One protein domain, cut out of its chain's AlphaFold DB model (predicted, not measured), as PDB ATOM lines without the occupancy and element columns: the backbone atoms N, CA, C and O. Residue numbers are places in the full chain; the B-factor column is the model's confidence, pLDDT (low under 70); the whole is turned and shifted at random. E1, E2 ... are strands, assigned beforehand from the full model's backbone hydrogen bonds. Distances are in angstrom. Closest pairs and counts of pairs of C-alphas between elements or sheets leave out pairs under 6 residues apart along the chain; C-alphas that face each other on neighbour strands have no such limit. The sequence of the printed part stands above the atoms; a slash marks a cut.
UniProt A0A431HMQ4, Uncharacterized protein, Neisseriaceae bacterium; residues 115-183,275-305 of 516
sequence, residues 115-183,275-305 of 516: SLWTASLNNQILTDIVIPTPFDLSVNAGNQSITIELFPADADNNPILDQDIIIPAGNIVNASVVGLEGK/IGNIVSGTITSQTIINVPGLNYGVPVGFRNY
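Overview. This is residues 115 to 183 and 275 to 305 of the 516 residues of an uncharacterized protein of Neisseriaceae bacterium (UniProt A0A431HMQ4). What is the shape? One antiparallel sheet of six strands is curled like part of a barrel and folded at E6, with the E3 and E4 hairpin facing the leaf of E1, E8 and E7. The short ribbon of E2 and E5 lies across the open side, near E7 with E2 and near E6 with E5. What is it made of? The printed part has 100 residues, no named helix and eight strands, E1 to E8 in order along the chain, and its class is all strand; the large sheet runs E3, E4, E6, E1, E8, E7. It is compact, with a radius of gyration of the C-alphas of 13.4 A and spans of 40 by 29 by 21 A.

Along the chain. Where do the strands before the cut lie? E1 is residues 115 to 121, 20.0 A long, from C-alpha 115 at (9.702, -31.357, -34.789); E2 is 129 to 131, 6.5 A, and E3 is 135 to 141, 19.0 A. E4 is residues 144 to 152, 26.1 A, E5 is 165 to 167, 6.9 A, and E6 is 173 to 181, 22.2 A. And after it? E7 is residues 284 to 290, 19.6 A, and E8 is 297 to 304, 22.4 A, ending at C-alpha 304 at (13.648, -27.448, -31.211).

Arrangement. How is the large sheet paired? E1 has E8 as antiparallel neighbour at 151 degrees, with N 118 and O 303 2.8 A apart, and E6 at 140 degrees, with N 117 and O 177 2.8 A apart. E6 pairs with E4, N 149 and O 180 at 2.9 A; hairpin E3 and E4 has N 137 and O 148 at 2.8 A, and hairpin E7 and E8 has N 302 and O 285 at 2.7 A. Where is the fold? E6 bends by 62 degrees at residue 176 and is the hinge of a folded sheet, one sheet bent back into two leaves that face each other, with 19 pairs of C-alphas within 11 A. Where are E2 and E5? They are antiparallel neighbours, with N 131 and O 165 2.8 A apart. The closest C-alphas of E2 and E7 are Ile 131 and Ile 289, 6.9 A, and of E5 and E6 Ile 167 and Asn 174, 5.8 A.

Size, cuts and confidence. How far does it reach? The two C-alphas farthest apart are those of Leu 126 and Asn 143, 41.8 A. Where are the cut and the long link? Residues 184 to 274 are not printed, and C-alphas 183 and 275 are 13.4 A apart; E4 to E5 is a long link of 12 residues. Where is confidence low? The mean pLDDT of the printed part is 90.8, and residues 141 to 144 are under 70.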
ATOM      1  N   SER A 115       8.625 -31.414 -35.783       94.56
ATOM      2  CA  SER A 115       9.702 -31.357 -34.789       94.56
ATOM      3  C   SER A 115       9.126 -31.141 -33.394       94.56
ATOM      4  O   SER A 115       8.032 -30.601 -33.253       94.56
ATOM      5  N   LEU A 116       9.851 -31.552 -32.357       95.75
ATOM      6  CA  LEU A 116       9.471 -31.315 -30.966       95.75
ATOM      7  C   LEU A 116      10.274 -30.156 -30.379       95.75
ATOM      8  O   LEU A 116      11.466 -29.981 -30.667       95.75
ATOM      9  N   TRP A 117       9.595 -29.364 -29.556       95.94
ATOM     10  CA  TRP A 117      10.062 -28.082 -29.052       95.94
ATOM     11  C   TRP A 117       9.928 -27.983 -27.540       95.94
ATOM     12  O   TRP A 117       9.049 -28.578 -26.922       95.94
ATOM     13  N   THR A 118      10.806 -27.186 -26.947       95.44
ATOM     14  CA  THR A 118      10.678 -26.734 -25.568       95.44
ATOM     15  C   THR A 118      10.306 -25.260 -25.547       95.44
ATOM     16  O   THR A 118      10.925 -24.454 -26.242       95.44
ATOM     17  N   ALA A 119       9.317 -24.909 -24.728       95.44
ATOM     18  CA  ALA A 119       9.037 -23.545 -24.304       95.44
ATOM     19  C   ALA A 119       9.584 -23.363 -22.881       95.44
ATOM     20  O   ALA A 119       9.218 -24.119 -21.979       95.44
ATOM     21  N   SER A 120      10.488 -22.408 -22.672       95.25
ATOM     22  CA  SER A 120      11.224 -22.244 -21.414       95.25
ATOM     23  C   SER A 120      11.225 -20.813 -20.886       95.25
ATOM     24  O   SER A 120      11.343 -19.864 -21.657       95.25
ATOM     25  N   LEU A 121      11.189 -20.669 -19.566       94.56
ATOM     26  CA  LEU A 121      11.291 -19.414 -18.830       94.56
ATOM     27  C   LEU A 121      12.649 -19.310 -18.144       94.56
ATOM     28  O   LEU A 121      13.199 -20.304 -17.675       94.56
ATOM     29  N   ASN A 122      13.143 -18.082 -17.997       91.94
ATOM     30  CA  ASN A 122      14.373 -17.831 -17.241       91.94
ATOM     31  C   ASN A 122      14.169 -17.969 -15.725       91.94
ATOM     32  O   ASN A 122      15.100 -18.335 -15.016       91.94
ATOM     33  N   ASN A 123      12.965 -17.670 -15.228       90.12
ATOM     34  CA  ASN A 123      12.616 -17.712 -13.809       90.12
ATOM     35  C   ASN A 123      11.233 -18.351 -13.619       90.12
ATOM     36  O   ASN A 123      10.368 -18.216 -14.484       90.12
ATOM     37  N   GLN A 124      11.020 -19.006 -12.474       89.62
ATOM     38  CA  GLN A 124       9.711 -19.535 -12.077       89.62
ATOM     39  C   GLN A 124       8.709 -18.407 -11.821       89.62
ATOM     40  O   GLN A 124       9.058 -17.373 -11.249       89.62
ATOM     41  N   ILE A 125       7.452 -18.635 -12.201       88.56
ATOM     42  CA  ILE A 125       6.342 -17.696 -12.004       88.56
ATOM     43  C   ILE A 125       5.176 -18.443 -11.362       88.56
ATOM     44  O   ILE A 125       4.978 -19.626 -11.617       88.56
ATOM     45  N   LEU A 126       4.417 -17.765 -10.502       90.56
ATOM     46  CA  LEU A 126       3.318 -18.350  -9.722       90.56
ATOM     47  C   LEU A 126       1.968 -18.364 -10.460       90.56
ATOM     48  O   LEU A 126       0.941 -18.661  -9.857       90.56
ATOM     49  N   THR A 127       1.962 -18.025 -11.744       90.88
ATOM     50  CA  THR A 127       0.776 -17.980 -12.602       90.88
ATOM     51  C   THR A 127       1.067 -18.715 -13.897       90.88
ATOM     52  O   THR A 127       2.200 -18.672 -14.381       90.88
ATOM     53  N   ASP A 128       0.039 -19.326 -14.475       91.69
ATOM     54  CA  ASP A 128       0.150 -19.981 -15.773       91.69
ATOM     55  C   ASP A 128       0.478 -18.959 -16.866       91.69
ATOM     56  O   ASP A 128      -0.061 -17.848 -16.898       91.69
ATOM     57  N   ILE A 129       1.355 -19.350 -17.784       92.44
ATOM     58  CA  ILE A 129       1.615 -18.595 -19.007       92.44
ATOM     59  C   ILE A 129       0.868 -19.282 -20.136       92.44
ATOM     60  O   ILE A 129       1.100 -20.460 -20.405       92.44
ATOM     61  N   VAL A 130      -0.003 -18.525 -20.797       93.62
ATOM     62  CA  VAL A 130      -0.780 -18.980 -21.949       93.62
ATOM     63  C   VAL A 130      -0.165 -18.379 -23.204       93.62
ATOM     64  O   VAL A 130      -0.076 -17.158 -23.338       93.62
ATOM     65  N   ILE A 131       0.283 -19.239 -24.109       93.88
ATOM     66  CA  ILE A 131       0.829 -18.871 -25.412       93.88
ATOM     67  C   ILE A 131      -0.244 -19.222 -26.451       93.88
ATOM     68  O   ILE A 131      -0.499 -20.413 -26.661       93.88
ATOM     69  N   PRO A 132      -0.877 -18.215 -27.083       93.50
ATOM     70  CA  PRO A 132      -1.908 -18.445 -28.085       93.50
ATOM     71  C   PRO A 132      -1.390 -19.281 -29.252       93.50
ATOM     72  O   PRO A 132      -0.266 -19.062 -29.715       93.50
ATOM     73  N   THR A 133      -2.212 -20.206 -29.742       93.12
ATOM     74  CA  THR A 133      -1.892 -21.016 -30.926       93.12
ATOM     75  C   THR A 133      -2.725 -20.618 -32.149       93.12
ATOM     76  O   THR A 133      -3.864 -20.173 -32.001       93.12
ATOM     77  N   PRO A 134      -2.187 -20.770 -33.375       94.00
ATOM     78  CA  PRO A 134      -0.801 -21.120 -33.694       94.00
ATOM     79  C   PRO A 134       0.186 -20.024 -33.268       94.00
ATOM     80  O   PRO A 134      -0.101 -18.833 -33.389       94.00
ATOM     81  N   PHE A 135       1.360 -20.430 -32.781       93.81
ATOM     82  CA  PHE A 135       2.450 -19.493 -32.514       93.81
ATOM     83  C   PHE A 135       3.478 -19.534 -33.652       93.81
ATOM     84  O   PHE A 135       4.211 -20.515 -33.790       93.81
ATOM     85  N   ASP A 136       3.518 -18.471 -34.459       92.75
ATOM     86  CA  ASP A 136       4.380 -18.355 -35.641       92.75
ATOM     87  C   ASP A 136       5.854 -18.125 -35.256       92.75
ATOM     88  O   ASP A 136       6.215 -17.133 -34.616       92.75
ATOM     89  N   LEU A 137       6.736 -18.992 -35.750       91.06
ATOM     90  CA  LEU A 137       8.182 -18.807 -35.763       91.06
ATOM     91  C   LEU A 137       8.680 -18.743 -37.207       91.06
ATOM     92  O   LEU A 137       8.657 -19.736 -37.931       91.06
ATOM     93  N   SER A 138       9.176 -17.579 -37.623       85.38
ATOM     94  CA  SER A 138       9.849 -17.422 -38.916       85.38
ATOM     95  C   SER A 138      11.358 -17.549 -38.744       85.38
ATOM     96  O   SER A 138      11.970 -16.819 -37.964       85.38
ATOM     97  N   VAL A 139      11.964 -18.462 -39.498       80.88
ATOM     98  CA  VAL A 139      13.406 -18.701 -39.497       80.88
ATOM     99  C   VAL A 139      13.962 -18.490 -40.888       80.88
ATOM    100  O   VAL A 139      13.509 -19.098 -41.851       80.88
ATOM    101  N   ASN A 140      14.985 -17.649 -40.987       80.25
ATOM    102  CA  ASN A 140      15.685 -17.424 -42.242       80.25
ATOM    103  C   ASN A 140      16.873 -18.387 -42.330       80.25
ATOM    104  O   ASN A 140      17.830 -18.270 -41.565       80.25
ATOM    105  N   ALA A 141      16.803 -19.334 -43.261       65.94
ATOM    106  CA  ALA A 141      17.886 -20.244 -43.605       65.94
ATOM    107  C   ALA A 141      18.420 -19.859 -44.995       65.94
ATOM    108  O   ALA A 141      17.858 -20.222 -46.029       65.94
ATOM    109  N   GLY A 142      19.493 -19.064 -45.034       69.38
ATOM    110  CA  GLY A 142      20.016 -18.513 -46.290       69.38
ATOM    111  C   GLY A 142      19.011 -17.568 -46.962       69.38
ATOM    112  O   GLY A 142      18.586 -16.592 -46.350       69.38
ATOM    113  N   ASN A 143      18.623 -17.865 -48.210       67.94
ATOM    114  CA  ASN A 143      17.635 -17.088 -48.979       67.94
ATOM    115  C   ASN A 143      16.182 -17.564 -48.794       67.94
ATOM    116  O   ASN A 143      15.278 -16.988 -49.398       67.94
ATOM    117  N   GLN A 144      15.942 -18.615 -48.006       69.94
ATOM    118  CA  GLN A 144      14.606 -19.161 -47.778       69.94
ATOM    119  C   GLN A 144      14.133 -18.843 -46.356       69.94
ATOM    120  O   GLN A 144      14.887 -18.969 -45.390       69.94
ATOM    121  N   SER A 145      12.875 -18.421 -46.236       81.56
ATOM    122  CA  SER A 145      12.217 -18.222 -44.946       81.56
ATOM    123  C   SER A 145      11.299 -19.408 -44.681       81.56
ATOM    124  O   SER A 145      10.374 -19.663 -45.450       81.56
ATOM    125  N   ILE A 146      11.582 -20.142 -43.612       87.50
ATOM    126  CA  ILE A 146      10.795 -21.280 -43.145       87.50
ATOM    127  C   ILE A 146       9.856 -20.754 -42.068       87.50
ATOM    128  O   ILE A 146      10.301 -20.101 -41.122       87.50
ATOM    129  N   THR A 147       8.561 -21.029 -42.198       92.25
ATOM    130  CA  THR A 147       7.588 -20.731 -41.141       92.25
ATOM    131  C   THR A 147       7.245 -22.021 -40.419       92.25
ATOM    132  O   THR A 147       6.875 -23.004 -41.055       92.25
ATOM    133  N   ILE A 148       7.390 -22.020 -39.099       94.31
ATOM    134  CA  ILE A 148       7.014 -23.132 -38.230       94.31
ATOM    135  C   ILE A 148       5.997 -22.601 -37.232       94.31
ATOM    136  O   ILE A 148       6.264 -21.629 -36.534       94.31
ATOM    137  N   GLU A 149       4.845 -23.247 -37.150       95.62
ATOM    138  CA  GLU A 149       3.833 -22.945 -36.146       95.62
ATOM    139  C   GLU A 149       3.921 -23.948 -35.001       95.62
ATOM    140  O   GLU A 149       4.000 -25.160 -35.227       95.62
ATOM    141  N   LEU A 150       3.919 -23.436 -33.771       96.31
ATOM    142  CA  LEU A 150       3.945 -24.257 -32.566       96.31
ATOM    143  C   LEU A 150       2.534 -24.526 -32.036       96.31
ATOM    144  O   LEU A 150       1.697 -23.622 -31.980       96.31
ATOM    145  N   PHE A 151       2.327 -25.763 -31.584       97.19
ATOM    146  CA  PHE A 151       1.100 -26.281 -30.977       97.19
ATOM    147  C   PHE A 151       1.430 -27.125 -29.741       97.19
ATOM    148  O   PHE A 151       2.534 -27.674 -29.657       97.19
ATOM    149  N   PRO A 152       0.501 -27.290 -28.786       97.19
ATOM    150  CA  PRO A 152       0.660 -28.280 -27.733       97.19
ATOM    151  C   PRO A 152       0.643 -29.697 -28.317       97.19
ATOM    152  O   PRO A 152      -0.036 -29.977 -29.308       97.19
ATOM    153  N   ALA A 153       1.416 -30.580 -27.693       95.81
ATOM    154  CA  ALA A 153       1.514 -31.989 -28.048       95.81
ATOM    155  C   ALA A 153       0.543 -32.839 -27.216       95.81
ATOM    156  O   ALA A 153       0.411 -32.613 -26.010       95.81
ATOM    157  N   ASP A 154      -0.082 -33.840 -27.832       94.06
ATOM    158  CA  ASP A 154      -0.743 -34.928 -27.105       94.06
ATOM    159  C   ASP A 154       0.271 -35.974 -26.587       94.06
ATOM    160  O   ASP A 154       1.489 -35.794 -26.676       94.06
ATOM    161  N   ALA A 155      -0.230 -37.076 -26.017       91.38
ATOM    162  CA  ALA A 155       0.605 -38.157 -25.485       91.38
ATOM    163  C   ALA A 155       1.449 -38.874 -26.560       91.38
ATOM    164  O   ALA A 155       2.510 -39.407 -26.236       91.38
ATOM    165  N   ASP A 156       1.012 -38.833 -27.820       89.19
ATOM    166  CA  ASP A 156       1.650 -39.478 -28.974       89.19
ATOM    167  C   ASP A 156       2.491 -38.483 -29.800       89.19
ATOM    168  O   ASP A 156       2.954 -38.775 -30.911       89.19
ATOM    169  N   ASN A 157       2.715 -37.281 -29.256       92.12
ATOM    170  CA  ASN A 157       3.419 -36.178 -29.902       92.12
ATOM    171  C   ASN A 157       2.779 -35.719 -31.228       92.12
ATOM    172  O   ASN A 157       3.488 -35.313 -32.163       92.12
ATOM    173  N   ASN A 158       1.453 -35.792 -31.335       93.06
ATOM    174  CA  ASN A 158       0.687 -35.132 -32.385       93.06
ATOM    175  C   ASN A 158       0.251 -33.732 -31.918       93.06
ATOM    176  O   ASN A 158       0.063 -33.496 -30.723       93.06
ATOM    177  N   PRO A 159       0.095 -32.778 -32.848       95.44
ATOM    178  CA  PRO A 159      -0.331 -31.424 -32.523       95.44
ATOM    179  C   PRO A 159      -1.828 -31.366 -32.183       95.44
ATOM    180  O   PRO A 159      -2.667 -31.883 -32.925       95.44
ATOM    181  N   ILE A 160      -2.181 -30.648 -31.118       94.81
ATOM    182  CA  ILE A 160      -3.570 -30.306 -30.795       94.81
ATOM    183  C   ILE A 160      -3.839 -28.882 -31.297       94.81
ATOM    184  O   ILE A 160      -3.401 -27.905 -30.700       94.81
ATOM    185  N   LEU A 161      -4.553 -28.764 -32.419       91.69
ATOM    186  CA  LEU A 161      -4.697 -27.495 -33.154       91.69
ATOM    187  C   LEU A 161      -5.668 -26.482 -32.520       91.69
ATOM    188  O   LEU A 161      -5.621 -25.308 -32.868       91.69
ATOM    189  N   ASP A 162      -6.552 -26.927 -31.623       88.00
ATOM    190  CA  ASP A 162      -7.615 -26.103 -31.023       88.00
ATOM    191  C   ASP A 162      -7.303 -25.696 -29.561       88.00
ATOM    192  O   ASP A 162      -8.219 -25.382 -28.797       88.00
ATOM    193  N   GLN A 163      -6.039 -25.778 -29.124       94.00
ATOM    194  CA  GLN A 163      -5.633 -25.516 -27.737       94.00
ATOM    195  C   GLN A 163      -4.361 -24.678 -27.652       94.00
ATOM    196  O   GLN A 163      -3.414 -24.901 -28.397       94.00
ATOM    197  N   ASP A 164      -4.314 -23.779 -26.673       95.25
ATOM    198  CA  ASP A 164      -3.136 -22.960 -26.396       95.25
ATOM    199  C   ASP A 164      -2.025 -23.752 -25.694       95.25
ATOM    200  O   ASP A 164      -2.275 -24.703 -24.949       95.25
ATOM    201  N   ILE A 165      -0.773 -23.328 -25.889       95.44
ATOM    202  CA  ILE A 165       0.364 -23.889 -25.154       95.44
ATOM    203  C   ILE A 165       0.382 -23.252 -23.763       95.44
ATOM    204  O   ILE A 165       0.423 -22.029 -23.628       95.44
ATOM    205  N   ILE A 166       0.405 -24.083 -22.722       94.31
ATOM    206  CA  ILE A 166       0.398 -23.625 -21.330       94.31
ATOM    207  C   ILE A 166       1.720 -24.003 -20.659       94.31
ATOM    208  O   ILE A 166       2.144 -25.156 -20.725       94.31
ATOM    209  N   ILE A 167       2.371 -23.049 -19.991       94.19
ATOM    210  CA  ILE A 167       3.427 -23.331 -19.009       94.19
ATOM    211  C   ILE A 167       2.795 -23.163 -17.622       94.19
ATOM    212  O   ILE A 167       2.510 -22.024 -17.242       94.19
ATOM    213  N   PRO A 168       2.540 -24.262 -16.884       93.50
ATOM    214  CA  PRO A 168       1.888 -24.189 -15.581       93.50
ATOM    215  C   PRO A 168       2.698 -23.394 -14.555       93.50
ATOM    216  O   PRO A 168       3.933 -23.405 -14.577       93.50
ATOM    217  N   ALA A 169       2.004 -22.770 -13.606       91.12
ATOM    218  CA  ALA A 169       2.598 -22.083 -12.469       91.12
ATOM    219  C   ALA A 169       3.626 -22.971 -11.741       91.12
ATOM    220  O   ALA A 169       3.386 -24.142 -11.452       91.12
ATOM    221  N   GLY A 170       4.788 -22.400 -11.429       90.75
ATOM    222  CA  GLY A 170       5.911 -23.082 -10.782       90.75
ATOM    223  C   GLY A 170       6.836 -23.846 -11.737       90.75
ATOM    224  O   GLY A 170       7.979 -24.123 -11.366       90.75
ATOM    225  N   ASN A 171       6.412 -24.119 -12.975       93.31
ATOM    226  CA  ASN A 171       7.259 -24.756 -13.979       93.31
ATOM    227  C   ASN A 171       8.039 -23.718 -14.792       93.31
ATOM    228  O   ASN A 171       7.569 -22.617 -15.066       93.31
ATOM    229  N   ILE A 172       9.252 -24.091 -15.201       93.69
ATOM    230  CA  ILE A 172      10.105 -23.275 -16.083       93.69
ATOM    231  C   ILE A 172      10.186 -23.816 -17.501       93.69
ATOM    232  O   ILE A 172      10.668 -23.111 -18.374       93.69
ATOM    233  N   VAL A 173       9.767 -25.056 -17.746       93.56
ATOM    234  CA  VAL A 173       9.879 -25.700 -19.056       93.56
ATOM    235  C   VAL A 173       8.600 -26.473 -19.344       93.56
ATOM    236  O   VAL A 173       8.131 -27.230 -18.496       93.56
ATOM    237  N   ASN A 174       8.078 -26.313 -20.556       93.69
ATOM    238  CA  ASN A 174       7.133 -27.226 -21.184       93.69
ATOM    239  C   ASN A 174       7.809 -27.837 -22.426       93.69
ATOM    240  O   ASN A 174       8.217 -27.104 -23.325       93.69
ATOM    241  N   ALA A 175       7.959 -29.163 -22.459       91.44
ATOM    242  CA  ALA A 175       8.554 -29.907 -23.578       91.44
ATOM    243  C   ALA A 175       7.513 -30.601 -24.480       91.44
ATOM    244  O   ALA A 175       7.877 -31.230 -25.476       91.44
ATOM    245  N   SER A 176       6.231 -30.482 -24.136       94.44
ATOM    246  CA  SER A 176       5.088 -31.009 -24.884       94.44
ATOM    247  C   SER A 176       4.614 -29.978 -25.909       94.44
ATOM    248  O   SER A 176       3.460 -29.549 -25.900       94.44
ATOM    249  N   VAL A 177       5.531 -29.544 -26.777       96.44
ATOM    250  CA  VAL A 177       5.252 -28.616 -27.877       96.44
ATOM    251  C   VAL A 177       5.692 -29.258 -29.187       96.44
ATOM    252  O   VAL A 177       6.820 -29.733 -29.313       96.44
ATOM    253  N   VAL A 178       4.803 -29.260 -30.175       96.94
ATOM    254  CA  VAL A 178       5.062 -29.733 -31.536       96.94
ATOM    255  C   VAL A 178       5.155 -28.525 -32.454       96.94
ATOM    256  O   VAL A 178       4.273 -27.673 -32.465       96.94
ATOM    257  N   GLY A 179       6.225 -28.460 -33.239       95.62
ATOM    258  CA  GLY A 179       6.378 -27.506 -34.326       95.62
ATOM    259  C   GLY A 179       6.083 -28.177 -35.655       95.62
ATOM    260  O   GLY A 179       6.687 -29.206 -35.981       95.62
ATOM    261  N   LEU A 180       5.172 -27.579 -36.412       95.94
ATOM    262  CA  LEU A 180       4.822 -27.990 -37.764       95.94
ATOM    263  C   LEU A 180       5.249 -26.910 -38.742       95.94
ATOM    264  O   LEU A 180       4.916 -25.740 -38.558       95.94
ATOM    265  N   GLU A 181       5.931 -27.305 -39.809       94.50
ATOM    266  CA  GLU A 181       6.180 -26.394 -40.923       94.50
ATOM    267  C   GLU A 181       4.846 -25.949 -41.565       94.50
ATOM    268  O   GLU A 181       3.823 -26.652 -41.529       94.50
ATOM    269  N   GLY A 182       4.835 -24.720 -42.065       94.38
ATOM    270  CA  GLY A 182       3.714 -24.119 -42.764       94.38
ATOM    271  C   GLY A 182       2.928 -23.136 -41.908       94.38
ATOM    272  O   GLY A 182       3.185 -22.947 -40.718       94.38
ATOM    273  N   LYS A 183       1.956 -22.494 -42.553       94.88
ATOM    274  CA  LYS A 183       1.149 -21.418 -41.983       94.88
ATOM    275  C   LYS A 183      -0.339 -21.734 -42.041       94.88
ATOM    276  O   LYS A 183      -0.858 -22.086 -43.100       94.88
ATOM    277  N   ILE A 275      11.655 -28.767 -46.933       88.81
ATOM    278  CA  ILE A 275      12.226 -27.533 -46.384       88.81
ATOM    279  C   ILE A 275      12.140 -27.472 -44.851       88.81
ATOM    280  O   ILE A 275      13.024 -26.921 -44.201       88.81
ATOM    281  N   GLY A 276      11.117 -28.094 -44.255       88.38
ATOM    282  CA  GLY A 276      10.942 -28.153 -42.805       88.38
ATOM    283  C   GLY A 276      11.815 -29.196 -42.097       88.38
ATOM    284  O   GLY A 276      11.795 -29.271 -40.865       88.38
ATOM    285  N   ASN A 277      12.588 -30.006 -42.831       89.69
ATOM    286  CA  ASN A 277      13.459 -31.036 -42.258       89.69
ATOM    287  C   ASN A 277      14.755 -30.419 -41.691       89.69
ATOM    288  O   ASN A 277      15.849 -30.575 -42.230       89.69
ATOM    289  N   ILE A 278      14.614 -29.671 -40.597       89.25
ATOM    290  CA  ILE A 278      15.693 -28.942 -39.918       89.25
ATOM    291  C   ILE A 278      16.514 -29.834 -38.974       89.25
ATOM    292  O   ILE A 278      16.044 -30.861 -38.487       89.25
ATOM    293  N   VAL A 279      17.731 -29.413 -38.628       90.19
ATOM    294  CA  VAL A 279      18.556 -30.104 -37.623       90.19
ATOM    295  C   VAL A 279      18.085 -29.754 -36.201       90.19
ATOM    296  O   VAL A 279      17.509 -28.694 -35.944       90.19
ATOM    297  N   SER A 280      18.291 -30.667 -35.249       91.12
ATOM    298  CA  SER A 280      17.985 -30.441 -33.832       91.12
ATOM    299  C   SER A 280      18.770 -29.257 -33.266       91.12
ATOM    300  O   SER A 280      19.987 -29.180 -33.435       91.12
ATOM    301  N   GLY A 281      18.100 -28.367 -32.539       87.75
ATOM    302  CA  GLY A 281      18.717 -27.225 -31.868       87.75
ATOM    303  C   GLY A 281      19.124 -26.077 -32.788       87.75
ATOM    304  O   GLY A 281      19.723 -25.124 -32.294       87.75
ATOM    305  N   THR A 282      18.817 -26.149 -34.086       86.25
ATOM    306  CA  THR A 282      19.116 -25.089 -35.059       86.25
ATOM    307  C   THR A 282      18.350 -23.808 -34.763       86.25
ATOM    308  O   THR A 282      18.889 -22.720 -34.953       86.25
ATOM    309  N   ILE A 283      17.107 -23.918 -34.292       85.38
ATOM    310  CA  ILE A 283      16.257 -22.761 -34.042       85.38
ATOM    311  C   ILE A 283      16.199 -22.506 -32.546       85.38
ATOM    312  O   ILE A 283      15.782 -23.357 -31.761       85.38
ATOM    313  N   THR A 284      16.605 -21.301 -32.164       87.00
ATOM    314  CA  THR A 284      16.382 -20.749 -30.831       87.00
ATOM    315  C   THR A 284      15.771 -19.368 -31.009       87.00
ATOM    316  O   THR A 284      16.384 -18.494 -31.615       87.00
ATOM    317  N   SER A 285      14.550 -19.186 -30.519       89.62
ATOM    318  CA  SER A 285      13.827 -17.913 -30.562       89.62
ATOM    319  C   SER A 285      13.401 -17.529 -29.155       89.62
ATOM    320  O   SER A 285      13.207 -18.395 -28.311       89.62
ATOM    321  N   GLN A 286      13.256 -16.240 -28.878       91.75
ATOM    322  CA  GLN A 286      12.739 -15.765 -27.603       91.75
ATOM    323  C   GLN A 286      11.780 -14.612 -27.861       91.75
ATOM    324  O   GLN A 286      12.118 -13.673 -28.579       91.75
ATOM    325  N   THR A 287      10.596 -14.665 -27.257       92.00
ATOM    326  CA  THR A 287       9.616 -13.578 -27.337       92.00
ATOM    327  C   THR A 287       9.047 -13.248 -25.967       92.00
ATOM    328  O   THR A 287       9.166 -14.029 -25.025       92.00
ATOM    329  N   ILE A 288       8.442 -12.073 -25.848       92.56
ATOM    330  CA  ILE A 288       7.770 -11.633 -24.632       92.56
ATOM    331  C   ILE A 288       6.306 -12.065 -24.722       92.56
ATOM    332  O   ILE A 288       5.588 -11.632 -25.620       92.56
ATOM    333  N   ILE A 289       5.864 -12.895 -23.779       92.06
ATOM    334  CA  ILE A 289       4.469 -13.329 -23.651       92.06
ATOM    335  C   ILE A 289       3.848 -12.623 -22.451       92.06
ATOM    336  O   ILE A 289       4.398 -12.660 -21.348       92.06
ATOM    337  N   ASN A 290       2.718 -11.953 -22.667       90.00
ATOM    338  CA  ASN A 290       1.993 -11.263 -21.601       90.00
ATOM    339  C   ASN A 290       1.345 -12.275 -20.658       90.00
ATOM    340  O   ASN A 290       0.723 -13.236 -21.106       90.00
ATOM    341  N   VAL A 291       1.465 -12.036 -19.354       86.19
ATOM    342  CA  VAL A 291       0.847 -12.909 -18.357       86.19
ATOM    343  C   VAL A 291      -0.638 -12.550 -18.227       86.19
ATOM    344  O   VAL A 291      -0.957 -11.377 -18.011       86.19
ATOM    345  N   PRO A 292      -1.569 -13.518 -18.339       83.31
ATOM    346  CA  PRO A 292      -2.994 -13.241 -18.195       83.31
ATOM    347  C   PRO A 292      -3.312 -12.520 -16.876       83.31
ATOM    348  O   PRO A 292      -2.936 -12.970 -15.797       83.31
ATOM    349  N   GLY A 293      -4.011 -11.385 -16.962       81.00
ATOM    350  CA  GLY A 293      -4.425 -10.600 -15.793       81.00
ATOM    351  C   GLY A 293      -3.343  -9.711 -15.165       81.00
ATOM    352  O   GLY A 293      -3.640  -9.023 -14.189       81.00
ATOM    353  N   LEU A 294      -2.122  -9.674 -15.712       83.12
ATOM    354  CA  LEU A 294      -1.022  -8.840 -15.218       83.12
ATOM    355  C   LEU A 294      -0.450  -7.960 -16.343       83.12
ATOM    356  O   LEU A 294      -0.306  -8.387 -17.482       83.12
ATOM    357  N   ASN A 295      -0.072  -6.720 -16.017       83.62
ATOM    358  CA  ASN A 295       0.473  -5.749 -16.983       83.62
ATOM    359  C   ASN A 295       1.994  -5.889 -17.190       83.62
ATOM    360  O   ASN A 295       2.704  -4.890 -17.310       83.62
ATOM    361  N   TYR A 296       2.519  -7.114 -17.205       87.25
ATOM    362  CA  TYR A 296       3.902  -7.372 -17.601       87.25
ATOM    363  C   TYR A 296       3.997  -8.642 -18.444       87.25
ATOM    364  O   TYR A 296       3.178  -9.556 -18.336       87.25
ATOM    365  N   GLY A 297       5.020  -8.680 -19.294       88.31
ATOM    366  CA  GLY A 297       5.347  -9.836 -20.110       88.31
ATOM    367  C   GLY A 297       6.611 -10.531 -19.628       88.31
ATOM    368  O   GLY A 297       7.470  -9.931 -18.979       88.31
ATOM    369  N   VAL A 298       6.717 -11.811 -19.954       91.38
ATOM    370  CA  VAL A 298       7.812 -12.688 -19.549       91.38
ATOM    371  C   VAL A 298       8.510 -13.194 -20.807       91.38
ATOM    372  O   VAL A 298       7.825 -13.595 -21.750       91.38
ATOM    373  N   PRO A 299       9.852 -13.191 -20.858       94.44
ATOM    374  CA  PRO A 299      10.573 -13.811 -21.956       94.44
ATOM    375  C   PRO A 299      10.381 -15.332 -21.930       94.44
ATOM    376  O   PRO A 299      10.786 -15.996 -20.975       94.44
ATOM    377  N   VAL A 300       9.805 -15.868 -23.002       94.94
ATOM    378  CA  VAL A 300       9.690 -17.303 -23.264       94.94
ATOM    379  C   VAL A 300      10.635 -17.658 -24.404       94.94
ATOM    380  O   VAL A 300      10.539 -17.096 -25.497       94.94
ATOM    381  N   GLY A 301      11.570 -18.561 -24.129       94.94
ATOM    382  CA  GLY A 301      12.468 -19.152 -25.115       94.94
ATOM    383  C   GLY A 301      11.839 -20.381 -25.763       94.94
ATOM    384  O   GLY A 301      11.235 -21.196 -25.075       94.94
ATOM    385  N   PHE A 302      12.013 -20.527 -27.070       95.00
ATOM    386  CA  PHE A 302      11.564 -21.657 -27.871       95.00
ATOM    387  C   PHE A 302      12.763 -22.300 -28.546       95.00
ATOM    388  O   PHE A 302      13.534 -21.615 -29.225       95.00
ATOM    389  N   ARG A 303      12.916 -23.614 -28.382       94.12
ATOM    390  CA  ARG A 303      14.003 -24.368 -29.007       94.12
ATOM    391  C   ARG A 303      13.527 -25.726 -29.493       94.12
ATOM    392  O   ARG A 303      12.892 -26.457 -28.740       94.12
ATOM    393  N   ASN A 304      13.890 -26.097 -30.718       94.38
ATOM    394  CA  ASN A 304      13.648 -27.448 -31.211       94.38
ATOM    395  C   ASN A 304      14.693 -28.409 -30.625       94.38
ATOM    396  O   ASN A 304      15.894 -28.181 -30.767       94.38
ATOM    397  N   TYR A 305      14.267 -29.482 -29.964       93.50
ATOM    398  CA  TYR A 305      15.192 -30.471 -29.389       93.50
ATOM    399  C   TYR A 305      15.298 -31.745 -30.230       93.50
ATOM    400  O   TYR A 305      16.273 -32.480 -30.098       93.50
TER     401      TYR A 305